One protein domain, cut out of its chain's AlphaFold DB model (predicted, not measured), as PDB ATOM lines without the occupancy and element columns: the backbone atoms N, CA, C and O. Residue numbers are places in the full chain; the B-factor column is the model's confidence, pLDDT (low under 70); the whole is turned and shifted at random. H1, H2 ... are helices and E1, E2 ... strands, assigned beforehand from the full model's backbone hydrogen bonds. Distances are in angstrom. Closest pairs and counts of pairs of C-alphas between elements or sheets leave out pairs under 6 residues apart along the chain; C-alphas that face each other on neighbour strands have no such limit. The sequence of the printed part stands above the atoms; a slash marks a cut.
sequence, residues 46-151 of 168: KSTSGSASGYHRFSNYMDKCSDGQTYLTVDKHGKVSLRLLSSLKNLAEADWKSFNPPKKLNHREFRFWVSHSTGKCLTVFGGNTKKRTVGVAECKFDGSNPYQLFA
ATOM      1  N   LYS A  46     135.698 155.353 128.195       49.34
ATOM      2  CA  LYS A  46     136.089 155.298 129.603       49.34
ATOM      3  C   LYS A  46     137.551 154.871 129.674       49.34
ATOM      4  O   LYS A  46     137.883 153.717 129.420       49.34
ATOM      5  N   SER A  47     138.428 155.798 130.057       54.19
ATOM      6  CA  SER A  47     139.755 155.428 130.559       54.19
ATOM      7  C   SER A  47     139.580 154.583 131.820       54.19
ATOM      8  O   SER A  47     138.979 155.048 132.790       54.19
ATOM      9  N   THR A  48     140.156 153.384 131.860       54.34
ATOM     10  CA  THR A  48     140.342 152.621 133.102       54.34
ATOM     11  C   THR A  48     141.465 153.266 133.918       54.34
ATOM     12  O   THR A  48     142.611 152.818 133.910       54.34
ATOM     13  N   SER A  49     141.156 154.390 134.563       41.94
ATOM     14  CA  SER A  49     142.054 155.082 135.490       41.94
ATOM     15  C   SER A  49     142.416 154.172 136.666       41.94
ATOM     16  O   SER A  49     141.510 153.683 137.338       41.94
ATOM     17  N   GLY A  50     143.713 153.993 136.937       39.72
ATOM     18  CA  GLY A  50     144.189 153.275 138.126       39.72
ATOM     19  C   GLY A  50     144.942 151.963 137.882       39.72
ATOM     20  O   GLY A  50     144.925 151.105 138.758       39.72
ATOM     21  N   SER A  51     145.626 151.779 136.744       40.03
ATOM     22  CA  SER A  51     146.661 150.737 136.684       40.03
ATOM     23  C   SER A  51     147.918 151.204 137.433       40.03
ATOM     24  O   SER A  51     148.392 152.326 137.236       40.03
ATOM     25  N   ALA A  52     148.496 150.336 138.267       45.50
ATOM     26  CA  ALA A  52     149.763 150.619 138.948       45.50
ATOM     27  C   ALA A  52     150.970 150.691 137.984       45.50
ATOM     28  O   ALA A  52     152.049 151.121 138.379       45.50
ATOM     29  N   SER A  53     150.797 150.298 136.715       60.97
ATOM     30  CA  SER A  53     151.825 150.375 135.668       60.97
ATOM     31  C   SER A  53     151.893 151.733 134.955       60.97
ATOM     32  O   SER A  53     152.769 151.931 134.113       60.97
ATOM     33  N   GLY A  54     150.991 152.676 135.259       73.12
ATOM     34  CA  GLY A  54     150.973 154.008 134.639       73.12
ATOM     35  C   GLY A  54     150.441 154.040 133.200       73.12
ATOM     36  O   GLY A  54     150.651 155.026 132.494       73.12
ATOM     37  N   TYR A  55     149.749 152.980 132.765       83.00
ATOM     38  CA  TYR A  55     149.080 152.900 131.464       83.00
ATOM     39  C   TYR A  55     147.553 152.976 131.604       83.00
ATOM     40  O   TYR A  55     146.958 152.522 132.583       83.00
ATOM     41  N   HIS A  56     146.903 153.538 130.595       82.62
ATOM     42  CA  HIS A  56     145.456 153.654 130.477       82.62
ATOM     43  C   HIS A  56     144.954 152.669 129.422       82.62
ATOM     44  O   HIS A  56     145.601 152.488 128.394       82.62
ATOM     45  N   ARG A  57     143.769 152.090 129.624       82.38
ATOM     46  CA  ARG A  57     143.026 151.395 128.563       82.38
ATOM     47  C   ARG A  57     141.728 152.141 128.335       82.38
ATOM     48  O   ARG A  57     141.081 152.553 129.297       82.38
ATOM     49  N   PHE A  58     141.348 152.331 127.079       76.75
ATOM     50  CA  PHE A  58     140.114 153.029 126.735       76.75
ATOM     51  C   PHE A  58     139.074 152.009 126.305       76.75
ATOM     52  O   PHE A  58     139.148 151.503 125.186       76.75
ATOM     53  N   SER A  59     138.134 151.684 127.193       69.44
ATOM     54  CA  SER A  59     136.998 150.841 126.825       69.44
ATOM     55  C   SER A  59     135.972 151.664 126.052       69.44
ATOM     56  O   SER A  59     135.744 152.840 126.378       69.44
ATOM     57  N   ASN A  60     135.315 151.046 125.073       67.88
ATOM     58  CA  ASN A  60     134.113 151.623 124.484       67.88
ATOM     59  C   ASN A  60     133.045 151.793 125.582       67.88
ATOM     60  O   ASN A  60     132.824 150.894 126.394       67.88
ATOM     61  N   TYR A  61     132.397 152.955 125.646       53.69
ATOM     62  CA  TYR A  61     131.306 153.201 126.593       53.69
ATOM     63  C   TYR A  61     130.030 152.425 126.230       53.69
ATOM     64  O   TYR A  61     129.306 151.997 127.127       53.69
ATOM     65  N   MET A  62     129.758 152.236 124.932       52.56
ATOM     66  CA  MET A  62     128.489 151.667 124.450       52.56
ATOM     67  C   MET A  62     128.414 150.140 124.537       52.56
ATOM     68  O   MET A  62     127.313 149.598 124.513       52.56
ATOM     69  N   ASP A  63     129.544 149.461 124.743       54.69
ATOM     70  CA  ASP A  63     129.609 148.016 125.010       54.69
ATOM     71  C   ASP A  63     128.757 147.591 126.227       54.69
ATOM     72  O   ASP A  63     128.312 146.447 126.309       54.69
ATOM     73  N   LYS A  64     128.442 148.543 127.121       49.81
ATOM     74  CA  LYS A  64     127.430 148.419 128.184       49.81
ATOM     75  C   LYS A  64     126.040 147.971 127.711       49.81
ATOM     76  O   LYS A  64     125.257 147.543 128.549       49.81
ATOM     77  N   CYS A  65     125.718 148.121 126.427       44.38
ATOM     78  CA  CYS A  65     124.455 147.686 125.823       44.38
ATOM     79  C   CYS A  65     124.649 146.592 124.758       44.38
ATOM     80  O   CYS A  65     123.800 146.435 123.883       44.38
ATOM     81  N   SER A  66     125.761 145.850 124.809       45.50
ATOM     82  CA  SER A  66     126.032 144.718 123.911       45.50
ATOM     83  C   SER A  66     126.868 143.605 124.566       45.50
ATOM     84  O   SER A  66     127.567 142.881 123.856       45.50
ATOM     85  N   ASP A  67     126.886 143.540 125.905       50.56
ATOM     86  CA  ASP A  67     127.689 142.630 126.749       50.56
ATOM     87  C   ASP A  67     129.195 142.557 126.407       50.56
ATOM     88  O   ASP A  67     129.909 141.616 126.766       50.56
ATOM     89  N   GLY A  68     129.704 143.581 125.718       55.84
ATOM     90  CA  GLY A  68     131.087 143.666 125.268       55.84
ATOM     91  C   GLY A  68     132.028 144.212 126.341       55.84
ATOM     92  O   GLY A  68     131.613 144.880 127.288       55.84
ATOM     93  N   GLN A  69     133.328 143.974 126.158       69.62
ATOM     94  CA  GLN A  69     134.397 144.763 126.786       69.62
ATOM     95  C   GLN A  69     135.548 144.946 125.789       69.62
ATOM     96  O   GLN A  69     136.616 144.338 125.899       69.62
ATOM     97  N   THR A  70     135.295 145.744 124.753       70.56
ATOM     98  CA  THR A  70     136.253 146.104 123.707       70.56
ATOM     99  C   THR A  70     137.020 147.379 124.050       70.56
ATOM    100  O   THR A  70     136.506 148.310 124.676       70.56
ATOM    101  N   TYR A  71     138.285 147.417 123.630       76.94
ATOM    102  CA  TYR A  71     139.224 148.488 123.945       76.94
ATOM    103  C   TYR A  71     139.896 149.036 122.690       76.94
ATOM    104  O   TYR A  71     140.165 148.286 121.752       76.94
ATOM    105  N   LEU A  72     140.202 150.338 122.692       80.69
ATOM    106  CA  LEU A  72     141.053 150.988 121.691       80.69
ATOM    107  C   LEU A  72     142.440 150.333 121.720       80.69
ATOM    108  O   LEU A  72     143.175 150.487 122.695       80.69
ATOM    109  N   THR A  73     142.788 149.598 120.665       81.81
ATOM    110  CA  THR A  73     144.033 148.824 120.567       81.81
ATOM    111  C   THR A  73     144.836 149.161 119.319       81.81
ATOM    112  O   THR A  73     144.262 149.613 118.331       81.81
ATOM    113  N   VAL A  74     146.146 148.908 119.340       85.62
ATOM    114  CA  VAL A  74     147.055 148.980 118.186       85.62
ATOM    115  C   VAL A  74     147.831 147.676 118.073       85.62
ATOM    116  O   VAL A  74     148.533 147.287 119.011       85.62
ATOM    117  N   ASP A  75     147.728 147.010 116.925       82.62
ATOM    118  CA  ASP A  75     148.510 145.806 116.651       82.62
ATOM    119  C   ASP A  75     149.984 146.120 116.314       82.62
ATOM    120  O   ASP A  75     150.396 147.272 116.154       82.62
ATOM    121  N   LYS A  76     150.799 145.069 116.161       84.19
ATOM    122  CA  LYS A  76     152.227 145.190 115.813       84.19
ATOM    123  C   LYS A  76     152.511 145.817 114.433       84.19
ATOM    124  O   LYS A  76     153.671 146.048 114.111       84.19
ATOM    125  N   HIS A  77     151.489 146.031 113.604       83.38
ATOM    126  CA  HIS A  77     151.588 146.669 112.290       83.38
ATOM    127  C   HIS A  77     151.143 148.142 112.326       83.38
ATOM    128  O   HIS A  77     151.189 148.818 111.300       83.38
ATOM    129  N   GLY A  78     150.730 148.658 113.490       78.12
ATOM    130  CA  GLY A  78     150.194 150.011 113.634       78.12
ATOM    131  C   GLY A  78     148.710 150.131 113.274       78.12
ATOM    132  O   GLY A  78     148.192 151.249 113.236       78.12
ATOM    133  N   LYS A  79     148.001 149.020 113.017       81.88
ATOM    134  CA  LYS A  79     146.560 149.054 112.754       81.88
ATOM    135  C   LYS A  79     145.812 149.232 114.070       81.88
ATOM    136  O   LYS A  79     145.930 148.416 114.984       81.88
ATOM    137  N   VAL A  80     145.009 150.289 114.141       78.31
ATOM    138  CA  VAL A  80     144.193 150.608 115.316       78.31
ATOM    139  C   VAL A  80     142.825 149.915 115.197       78.31
ATOM    140  O   VAL A  80     142.236 149.905 114.116       78.31
ATOM    141  N   SER A  81     142.317 149.298 116.272       75.50
ATOM    142  CA  SER A  81     141.031 148.564 116.276       75.50
ATOM    143  C   SER A  81     140.421 148.367 117.678       75.50
ATOM    144  O   SER A  81     141.115 148.498 118.684       75.50
ATOM    145  N   LEU A  82     139.131 148.018 117.745       76.19
ATOM    146  CA  LEU A  82     138.383 147.661 118.955       76.19
ATOM    147  C   LEU A  82     138.422 146.151 119.129       76.19
ATOM    148  O   LEU A  82     137.889 145.416 118.297       76.19
ATOM    149  N   ARG A  83     139.045 145.683 120.209       75.94
ATOM    150  CA  ARG A  83     139.200 144.250 120.490       75.94
ATOM    151  C   ARG A  83     138.983 143.956 121.969       75.94
ATOM    152  O   ARG A  83     139.303 144.778 122.827       75.94
ATOM    153  N   LEU A  84     138.418 142.783 122.252       80.12
ATOM    154  CA  LEU A  84     138.340 142.217 123.600       80.12
ATOM    155  C   LEU A  84     139.761 141.950 124.117       80.12
ATOM    156  O   LEU A  84     140.595 141.472 123.351       80.12
ATOM    157  N   LEU A  85     140.043 142.187 125.403       84.19
ATOM    158  CA  LEU A  85     141.389 141.942 125.957       84.19
ATOM    159  C   LEU A  85     141.839 140.479 125.795       84.19
ATOM    160  O   LEU A  85     143.015 140.219 125.563       84.19
ATOM    161  N   SER A  86     140.893 139.538 125.847       84.12
ATOM    162  CA  SER A  86     141.104 138.103 125.622       84.12
ATOM    163  C   SER A  86     141.471 137.726 124.180       84.12
ATOM    164  O   SER A  86     141.926 136.608 123.956       84.12
ATOM    165  N   SER A  87     141.297 138.622 123.199       84.50
ATOM    166  CA  SER A  87     141.690 138.397 121.795       84.50
ATOM    167  C   SER A  87     143.003 139.088 121.403       84.50
ATOM    168  O   SER A  87     143.389 139.087 120.228       84.50
ATOM    169  N   LEU A  88     143.699 139.698 122.367       85.69
ATOM    170  CA  LEU A  88     145.007 140.323 122.176       85.69
ATOM    171  C   LEU A  88     146.126 139.284 122.309       85.69
ATOM    172  O   LEU A  88     146.022 138.346 123.093       85.69
ATOM    173  N   LYS A  89     147.219 139.463 121.563       90.06
ATOM    174  CA  LYS A  89     148.447 138.673 121.749       90.06
ATOM    175  C   LYS A  89     149.299 139.250 122.878       90.06
ATOM    176  O   LYS A  89     150.063 138.522 123.501       90.06
ATOM    177  N   ASN A  90     149.161 140.547 123.150       89.31
ATOM    178  CA  ASN A  90     149.740 141.230 124.299       89.31
ATOM    179  C   ASN A  90     148.790 142.344 124.781       89.31
ATOM    180  O   ASN A  90     148.263 143.102 123.970       89.31
ATOM    181  N   LEU A  91     148.606 142.499 126.097       89.56
ATOM    182  CA  LEU A  91     147.830 143.608 126.675       89.56
ATOM    183  C   LEU A  91     148.414 144.990 126.331       89.56
ATOM    184  O   LEU A  91     147.661 145.959 126.276       89.56
ATOM    185  N   ALA A  92     149.709 145.064 125.999       90.75
ATOM    186  CA  ALA A  92     150.348 146.260 125.454       90.75
ATOM    187  C   ALA A  92     149.684 146.771 124.158       90.75
ATOM    188  O   ALA A  92     149.812 147.949 123.835       90.75
ATOM    189  N   GLU A  93     148.941 145.925 123.428       89.19
ATOM    190  CA  GLU A  93     148.111 146.362 122.298       89.19
ATOM    191  C   GLU A  93     147.011 147.340 122.748       89.19
ATOM    192  O   GLU A  93     146.683 148.241 121.988       89.19
ATOM    193  N   ALA A  94     146.470 147.215 123.968       87.00
ATOM    194  CA  ALA A  94     145.418 148.080 124.529       87.00
ATOM    195  C   ALA A  94     145.926 149.167 125.498       87.00
ATOM    196  O   ALA A  94     145.124 149.975 125.976       87.00
ATOM    197  N   ASP A  95     147.217 149.164 125.837       89.25
ATOM    198  CA  ASP A  95     147.813 150.086 126.806       89.25
ATOM    199  C   ASP A  95     148.261 151.397 126.140       89.25
ATOM    200  O   ASP A  95     149.023 151.406 125.170       89.25
ATOM    201  N   TRP A  96     147.848 152.520 126.725       86.88
ATOM    202  CA  TRP A  96     148.158 153.873 126.266       86.88
ATOM    203  C   TRP A  96     148.773 154.710 127.381       86.88
ATOM    204  O   TRP A  96     148.232 154.795 128.484       86.88
ATOM    205  N   LYS A  97     149.888 155.379 127.097       90.00
ATOM    206  CA  LYS A  97     150.548 156.287 128.038       90.00
ATOM    207  C   LYS A  97     150.225 157.737 127.696       90.00
ATOM    208  O   LYS A  97     150.370 158.143 126.542       90.00
ATOM    209  N   SER A  98     149.798 158.511 128.692       84.69
ATOM    210  CA  SER A  98     149.592 159.951 128.546       84.69
ATOM    211  C   SER A  98     150.923 160.700 128.601       84.69
ATOM    212  O   SER A  98     151.791 160.397 129.419       84.69
ATOM    213  N   PHE A  99     151.070 161.715 127.750       86.00
ATOM    214  CA  PHE A  99     152.173 162.673 127.806       86.00
ATOM    215  C   PHE A  99     151.633 164.106 127.744       86.00
ATOM    216  O   PHE A  99     150.681 164.407 127.017       86.00
ATOM    217  N   ASN A 100     152.247 165.001 128.519       83.00
ATOM    218  CA  ASN A 100     151.885 166.417 128.544       83.00
ATOM    219  C   ASN A 100     152.408 167.120 127.278       83.00
ATOM    220  O   ASN A 100     153.564 166.902 126.909       83.00
ATOM    221  N   PRO A 101     151.610 167.982 126.626       76.44
ATOM    222  CA  PRO A 101     152.087 168.795 125.517       76.44
ATOM    223  C   PRO A 101     152.962 169.971 125.999       76.44
ATOM    224  O   PRO A 101     152.968 170.295 127.192       76.44
ATOM    225  N   PRO A 102     153.683 170.658 125.089       75.94
ATOM    226  CA  PRO A 102     154.442 171.864 125.417       75.94
ATOM    227  C   PRO A 102     153.568 172.922 126.089       75.94
ATOM    228  O   PRO A 102     152.379 173.015 125.794       75.94
ATOM    229  N   LYS A 103     154.158 173.791 126.923       76.69
ATOM    230  CA  LYS A 103     153.416 174.814 127.693       76.69
ATOM    231  C   LYS A 103     152.428 175.628 126.832       76.69
ATOM    232  O   LYS A 103     151.284 175.777 127.238       76.69
ATOM    233  N   LYS A 104     152.833 176.025 125.613       69.88
ATOM    234  CA  LYS A 104     152.018 176.715 124.580       69.88
ATOM    235  C   LYS A 104     150.742 175.979 124.115       69.88
ATOM    236  O   LYS A 104     149.915 176.567 123.434       69.88
ATOM    237  N   LEU A 105     150.611 174.686 124.416       61.78
ATOM    238  CA  LEU A 105     149.529 173.793 123.977       61.78
ATOM    239  C   LEU A 105     148.891 173.019 125.149       61.78
ATOM    240  O   LEU A 105     147.925 172.292 124.947       61.78
ATOM    241  N   ASN A 106     149.378 173.200 126.382       63.06
ATOM    242  CA  ASN A 106     148.853 172.565 127.601       63.06
ATOM    243  C   ASN A 106     147.625 173.298 128.187       63.06
ATOM    244  O   ASN A 106     147.302 173.168 129.366       63.06
ATOM    245  N   HIS A 107     146.929 174.085 127.365       54.38
ATOM    246  CA  HIS A 107     145.650 174.690 127.716       54.38
ATOM    247  C   HIS A 107     144.529 173.648 127.578       54.38
ATOM    248  O   HIS A 107     144.544 172.847 126.650       54.38
ATOM    249  N   ARG A 108     143.520 173.688 128.460       51.69
ATOM    250  CA  ARG A 108     142.298 172.856 128.362       51.69
ATOM    251  C   ARG A 108     142.556 171.333 128.266       51.69
ATOM    252  O   ARG A 108     141.874 170.634 127.520       51.69
ATOM    253  N   GLU A 109     143.520 170.841 129.050       60.03
ATOM    254  CA  GLU A 109     143.725 169.411 129.366       60.03
ATOM    255  C   GLU A 109     144.116 168.485 128.197       60.03
ATOM    256  O   GLU A 109     144.007 167.263 128.307       60.03
ATOM    257  N   PHE A 110     144.638 169.031 127.094       68.06
ATOM    258  CA  PHE A 110     145.191 168.203 126.021       68.06
ATOM    259  C   PHE A 110     146.328 167.287 126.509       68.06
ATOM    260  O   PHE A 110     147.156 167.649 127.357       68.06
ATOM    261  N   ARG A 111     146.380 166.088 125.927       76.81
ATOM    262  CA  ARG A 111     147.422 165.075 126.109       76.81
ATOM    263  C   ARG A 111     147.764 164.438 124.764       76.81
ATOM    264  O   ARG A 111     146.883 164.232 123.928       76.81
ATOM    265  N   PHE A 112     149.034 164.086 124.595       82.56
ATOM    266  CA  PHE A 112     149.435 163.066 123.631       82.56
ATOM    267  C   PHE A 112     149.166 161.681 124.225       82.56
ATOM    268  O   PHE A 112     149.277 161.498 125.442       82.56
ATOM    269  N   TRP A 113     148.868 160.705 123.369       88.00
ATOM    270  CA  TRP A 113     148.601 159.325 123.775       88.00
ATOM    271  C   TRP A 113     149.451 158.356 122.972       88.00
ATOM    272  O   TRP A 113     149.296 158.250 121.760       88.00
ATOM    273  N   VAL A 114     150.359 157.672 123.660       92.25
ATOM    274  CA  VAL A 114     151.361 156.788 123.060       92.25
ATOM    275  C   VAL A 114     150.947 155.339 123.268       92.25
ATOM    276  O   VAL A 114     150.724 154.925 124.404       92.25
ATOM    277  N   SER A 115     150.855 154.572 122.183       92.00
ATOM    278  CA  SER A 115     150.604 153.127 122.214       92.00
ATOM    279  C   SER A 115     151.805 152.401 122.826       92.00
ATOM    280  O   SER A 115     152.938 152.581 122.377       92.00
ATOM    281  N   HIS A 116     151.568 151.556 123.829       91.56
ATOM    282  CA  HIS A 116     152.613 150.749 124.468       91.56
ATOM    283  C   HIS A 116     153.186 149.705 123.493       91.56
ATOM    284  O   HIS A 116     154.395 149.495 123.468       91.56
ATOM    285  N   SER A 117     152.344 149.107 122.641       90.81
ATOM    286  CA  SER A 117     152.753 148.114 121.635       90.81
ATOM    287  C   SER A 117     153.630 148.658 120.502       90.81
ATOM    288  O   SER A 117     154.328 147.869 119.867       90.81
ATOM    289  N   THR A 118     153.594 149.966 120.216       93.56
ATOM    290  CA  THR A 118     154.280 150.548 119.041       93.56
ATOM    291  C   THR A 118     155.191 151.739 119.337       93.56
ATOM    292  O   THR A 118     155.987 152.106 118.477       93.56
ATOM    293  N   GLY A 119     155.071 152.384 120.502       94.44
ATOM    294  CA  GLY A 119     155.759 153.643 120.815       94.44
ATOM    295  C   GLY A 119     155.236 154.867 120.047       94.44
ATOM    296  O   GLY A 119     155.771 155.962 120.212       94.44
ATOM    297  N   LYS A 120     154.193 154.709 119.219       95.56
ATOM    298  CA  LYS A 120     153.667 155.756 118.329       95.56
ATOM    299  C   LYS A 120     152.475 156.490 118.938       95.56
ATOM    300  O   LYS A 120     151.725 155.937 119.744       95.56
ATOM    301  N   CYS A 121     152.285 157.740 118.526       90.50
ATOM    302  CA  CYS A 121     151.209 158.597 119.010       90.50
ATOM    303  C   CYS A 121     149.912 158.344 118.243       90.50
ATOM    304  O   CYS A 121     149.909 158.342 117.007       90.50
ATOM    305  N   LEU A 122     148.798 158.227 118.971       86.19
ATOM    306  CA  LEU A 122     147.446 158.326 118.422       86.19
ATOM    307  C   LEU A 122     147.362 159.592 117.554       86.19
ATOM    308  O   LEU A 122     147.776 160.667 117.986       86.19
ATOM    309  N   THR A 123     146.904 159.453 116.313       81.12
ATOM    310  CA  THR A 123     146.955 160.518 115.303       81.12
ATOM    311  C   THR A 123     145.672 160.520 114.484       81.12
ATOM    312  O   THR A 123     145.299 159.487 113.929       81.12
ATOM    313  N   VAL A 124     145.017 161.677 114.362       75.06
ATOM    314  CA  VAL A 124     143.944 161.874 113.378       75.06
ATOM    315  C   VAL A 124     144.568 162.208 112.021       75.06
ATOM    316  O   VAL A 124     145.135 163.280 111.828       75.06
ATOM    317  N   PHE A 125     144.457 161.299 111.064       69.94
ATOM    318  CA  PHE A 125     144.831 161.532 109.676       69.94
ATOM    319  C   PHE A 125     143.691 162.241 108.935       69.94
ATOM    320  O   PHE A 125     142.520 161.858 109.037       69.94
ATOM    321  N   GLY A 126     144.038 163.289 108.190       59.62
ATOM    322  CA  GLY A 126     143.128 163.968 107.274       59.62
ATOM    323  C   GLY A 126     143.145 163.321 105.889       59.62
ATOM    324  O   GLY A 126     144.200 162.930 105.398       59.62
ATOM    325  N   GLY A 127     141.980 163.255 105.252       50.38
ATOM    326  CA  GLY A 127     141.831 162.962 103.827       50.38
ATOM    327  C   GLY A 127     140.858 163.954 103.192       50.38
ATOM    328  O   GLY A 127     140.158 164.675 103.902       50.38
ATOM    329  N   ASN A 128     140.769 163.967 101.861       43.16
ATOM    330  CA  ASN A 128     139.940 164.913 101.094       43.16
ATOM    331  C   ASN A 128     138.422 164.610 101.161       43.16
ATOM    332  O   ASN A 128     137.689 164.862 100.208       43.16
ATOM    333  N   THR A 129     137.934 164.027 102.260       46.94
ATOM    334  CA  THR A 129     136.536 163.604 102.434       46.94
ATOM    335  C   THR A 129     135.960 164.117 103.755       46.94
ATOM    336  O   THR A 129     136.680 164.624 104.613       46.94
ATOM    337  N   LYS A 130     134.645 163.959 103.947       46.88
ATOM    338  CA  LYS A 130     133.966 164.332 105.202       46.88
ATOM    339  C   LYS A 130     134.291 163.410 106.389       46.88
ATOM    340  O   LYS A 130     133.932 163.754 107.510       46.88
ATOM    341  N   LYS A 131     134.959 162.272 106.164       46.94
ATOM    342  CA  LYS A 131     135.494 161.397 107.218       46.94
ATOM    343  C   LYS A 131     137.008 161.584 107.340       46.94
ATOM    344  O   LYS A 131     137.699 161.799 106.344       46.94
ATOM    345  N   ARG A 132     137.513 161.480 108.567       57.59
ATOM    346  CA  ARG A 132     138.953 161.394 108.875       57.59
ATOM    347  C   ARG A 132     139.323 159.916 109.090       57.59
ATOM    348  O   ARG A 132     138.478 159.048 108.889       57.59
ATOM    349  N   THR A 133     140.530 159.633 109.568       65.81
ATOM    350  CA  THR A 133     140.883 158.303 110.105       65.81
ATOM    351  C   THR A 133     141.692 158.479 111.384       65.81
ATOM    352  O   THR A 133     142.546 159.359 111.422       65.81
ATOM    353  N   VAL A 134     141.486 157.673 112.429       71.69
ATOM    354  CA  VAL A 134     142.438 157.626 113.559       71.69
ATOM    355  C   VAL A 134     143.358 156.422 113.405       71.69
ATOM    356  O   VAL A 134     142.904 155.288 113.276       71.69
ATOM    357  N   GLY A 135     144.661 156.682 113.422       81.12
ATOM    358  CA  GLY A 135     145.712 155.671 113.400       81.12
ATOM    359  C   GLY A 135     146.803 156.005 114.417       81.12
ATOM    360  O   GLY A 135     146.564 156.752 115.370       81.12
ATOM    361  N   VAL A 136     148.023 155.518 114.185       86.62
ATOM    362  CA  VAL A 136     149.220 155.977 114.909       86.62
ATOM    363  C   VAL A 136     150.298 156.503 113.961       86.62
ATOM    364  O   VAL A 136     150.450 156.009 112.846       86.62
ATOM    365  N   ALA A 137     151.063 157.498 114.411       90.62
ATOM    366  CA  ALA A 137     152.200 158.074 113.693       90.62
ATOM    367  C   ALA A 137     153.336 158.441 114.661       90.62
ATOM    368  O   ALA A 137     153.149 158.445 115.880       90.62
ATOM    369  N   GLU A 138     154.505 158.790 114.121       96.62
ATOM    370  CA  GLU A 138     155.629 159.272 114.928       96.62
ATOM    371  C   GLU A 138     155.228 160.482 115.780       96.62
ATOM    372  O   GLU A 138     154.591 161.423 115.293       96.62
ATOM    373  N   CYS A 139     155.588 160.453 117.061       93.94
ATOM    374  CA  CYS A 139     155.180 161.469 118.023       93.94
ATOM    375  C   CYS A 139     155.841 162.826 117.758       93.94
ATOM    376  O   CYS A 139     157.066 162.949 117.713       93.94
ATOM    377  N   LYS A 140     155.021 163.872 117.655       92.38
ATOM    378  CA  LYS A 140     155.442 165.269 117.515       92.38
ATOM    379  C   LYS A 140     155.227 166.027 118.820       92.38
ATOM    380  O   LYS A 140     154.390 166.921 118.923       92.38
ATOM    381  N   PHE A 141     156.001 165.640 119.838       90.38
ATOM    382  CA  PHE A 141     155.927 166.207 121.190       90.38
ATOM    383  C   PHE A 141     156.265 167.709 121.267       90.38
ATOM    384  O   PHE A 141     155.933 168.356 122.253       90.38
ATOM    385  N   ASP A 142     156.867 168.288 120.225       85.56
ATOM    386  CA  ASP A 142     157.064 169.735 120.028       85.56
ATOM    387  C   ASP A 142     155.762 170.500 119.685       85.56
ATOM    388  O   ASP A 142     155.717 171.740 119.699       85.56
ATOM    389  N   GLY A 143     154.691 169.758 119.393       75.69
ATOM    390  CA  GLY A 143     153.402 170.274 118.955       75.69
ATOM    391  C   GLY A 143     153.346 170.636 117.472       75.69
ATOM    392  O   GLY A 143     152.444 171.378 117.092       75.69
ATOM    393  N   SER A 144     154.280 170.158 116.638       79.88
ATOM    394  CA  SER A 144     154.242 170.392 115.182       79.88
ATOM    395  C   SER A 144     153.102 169.649 114.476       79.88
ATOM    396  O   SER A 144     152.682 170.070 113.401       79.88
ATOM    397  N   ASN A 145     152.543 168.599 115.092       78.75
ATOM    398  CA  ASN A 145     151.313 167.947 114.637       78.75
ATOM    399  C   ASN A 145     150.180 168.104 115.677       78.75
ATOM    400  O   ASN A 145     150.123 167.328 116.636       78.75
ATOM    401  N   PRO A 146     149.243 169.060 115.505       73.12
ATOM    402  CA  PRO A 146     148.124 169.239 116.431       73.12
ATOM    403  C   PRO A 146     147.111 168.083 116.384       73.12
ATOM    404  O   PRO A 146     146.380 167.884 117.350       73.12
ATOM    405  N   TYR A 147     147.094 167.264 115.324       75.56
ATOM    406  CA  TYR A 147     146.199 166.105 115.203       75.56
ATOM    407  C   TYR A 147     146.575 164.916 116.112       75.56
ATOM    408  O   TYR A 147     145.938 163.864 116.047       75.56
ATOM    409  N   GLN A 148     147.601 165.073 116.955       79.44
ATOM    410  CA  GLN A 148     147.996 164.124 118.004       79.44
ATOM    411  C   GLN A 148     147.557 164.566 119.416       79.44
ATOM    412  O   GLN A 148     147.842 163.875 120.394       79.44
ATOM    413  N   LEU A 149     146.871 165.710 119.540       71.25
ATOM    414  CA  LEU A 149     146.398 166.263 120.812       71.25
ATOM    415  C   LEU A 149     144.932 165.894 121.065       71.25
ATOM    416  O   LEU A 149     144.031 166.355 120.362       71.25
ATOM    417  N   PHE A 150     144.687 165.117 122.120       73.62
ATOM    418  CA  PHE A 150     143.344 164.698 122.526       73.62
ATOM    419  C   PHE A 150     143.013 165.191 123.935       73.62
ATOM    420  O   PHE A 150     143.874 165.197 124.816       73.62
ATOM    421  N   ALA A 151     141.759 165.581 124.158       61.03
ATOM    422  CA  ALA A 151     141.235 165.991 125.459       61.03
ATOM    423  C   ALA A 151     140.050 165.096 125.847       61.03
ATOM    424  O   ALA A 151     139.036 165.042 125.147       61.03
TER     425      ALA A 151
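This is residues 46 to 151 of the 168 residues of an uncharacterized protein of Prunus armeniaca (UniProt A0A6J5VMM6). Little regular structure: three small two-stranded antiparallel hairpins, E2 with E3, E4 with E5 and E6 with E7, come together among long loops, with E1 beside E2 and H1 far out at one end. The 106 printed residues, mostly strand by class, hold 35 in named elements, in order E1 H1 E2 E3 E4 E5 E6 E7. The whole is compact, radius of gyration of the C-alphas 14.1 A, spans 41 by 38 by 27 A.

The closest C-alphas of E1, residues 58 to 60, and E2, residues 70 to 74, are Ser 59 and Tyr 71, 4.3 A apart. H1, residues 62 to 65, is too short for an O i to N i+4 pair; its one O i to N i+3 pair is within range. E2 and E3, residues 80 to 84, form a hairpin, with N 73 and O 81 within hydrogen-bond range at 2.8 A. E4, residues 96 to 99, and E5, residues 112 to 115, form another, N 97 to O 114 at 2.9 A. E6, residues 121 to 125, and E7, residues 133 to 137, form the third, N 123 to O 135 at 2.9 A. The closest C-alphas of E5 and E6, Val 114 and Cys 121, are 4.4 A apart.

E1 begins at C-alpha 58 (140.114, 153.029, 126.735), and E7 ends at C-alpha 137 (152.200, 158.074, 113.693). E3 is 13.2 A long.

The printed part has no cut. Links E3 to E4 and E4 to E5 are long. Residues 46 to 53, 59 to 69, 104 to 110, 125 to 133 and 151 have pLDDT under 70.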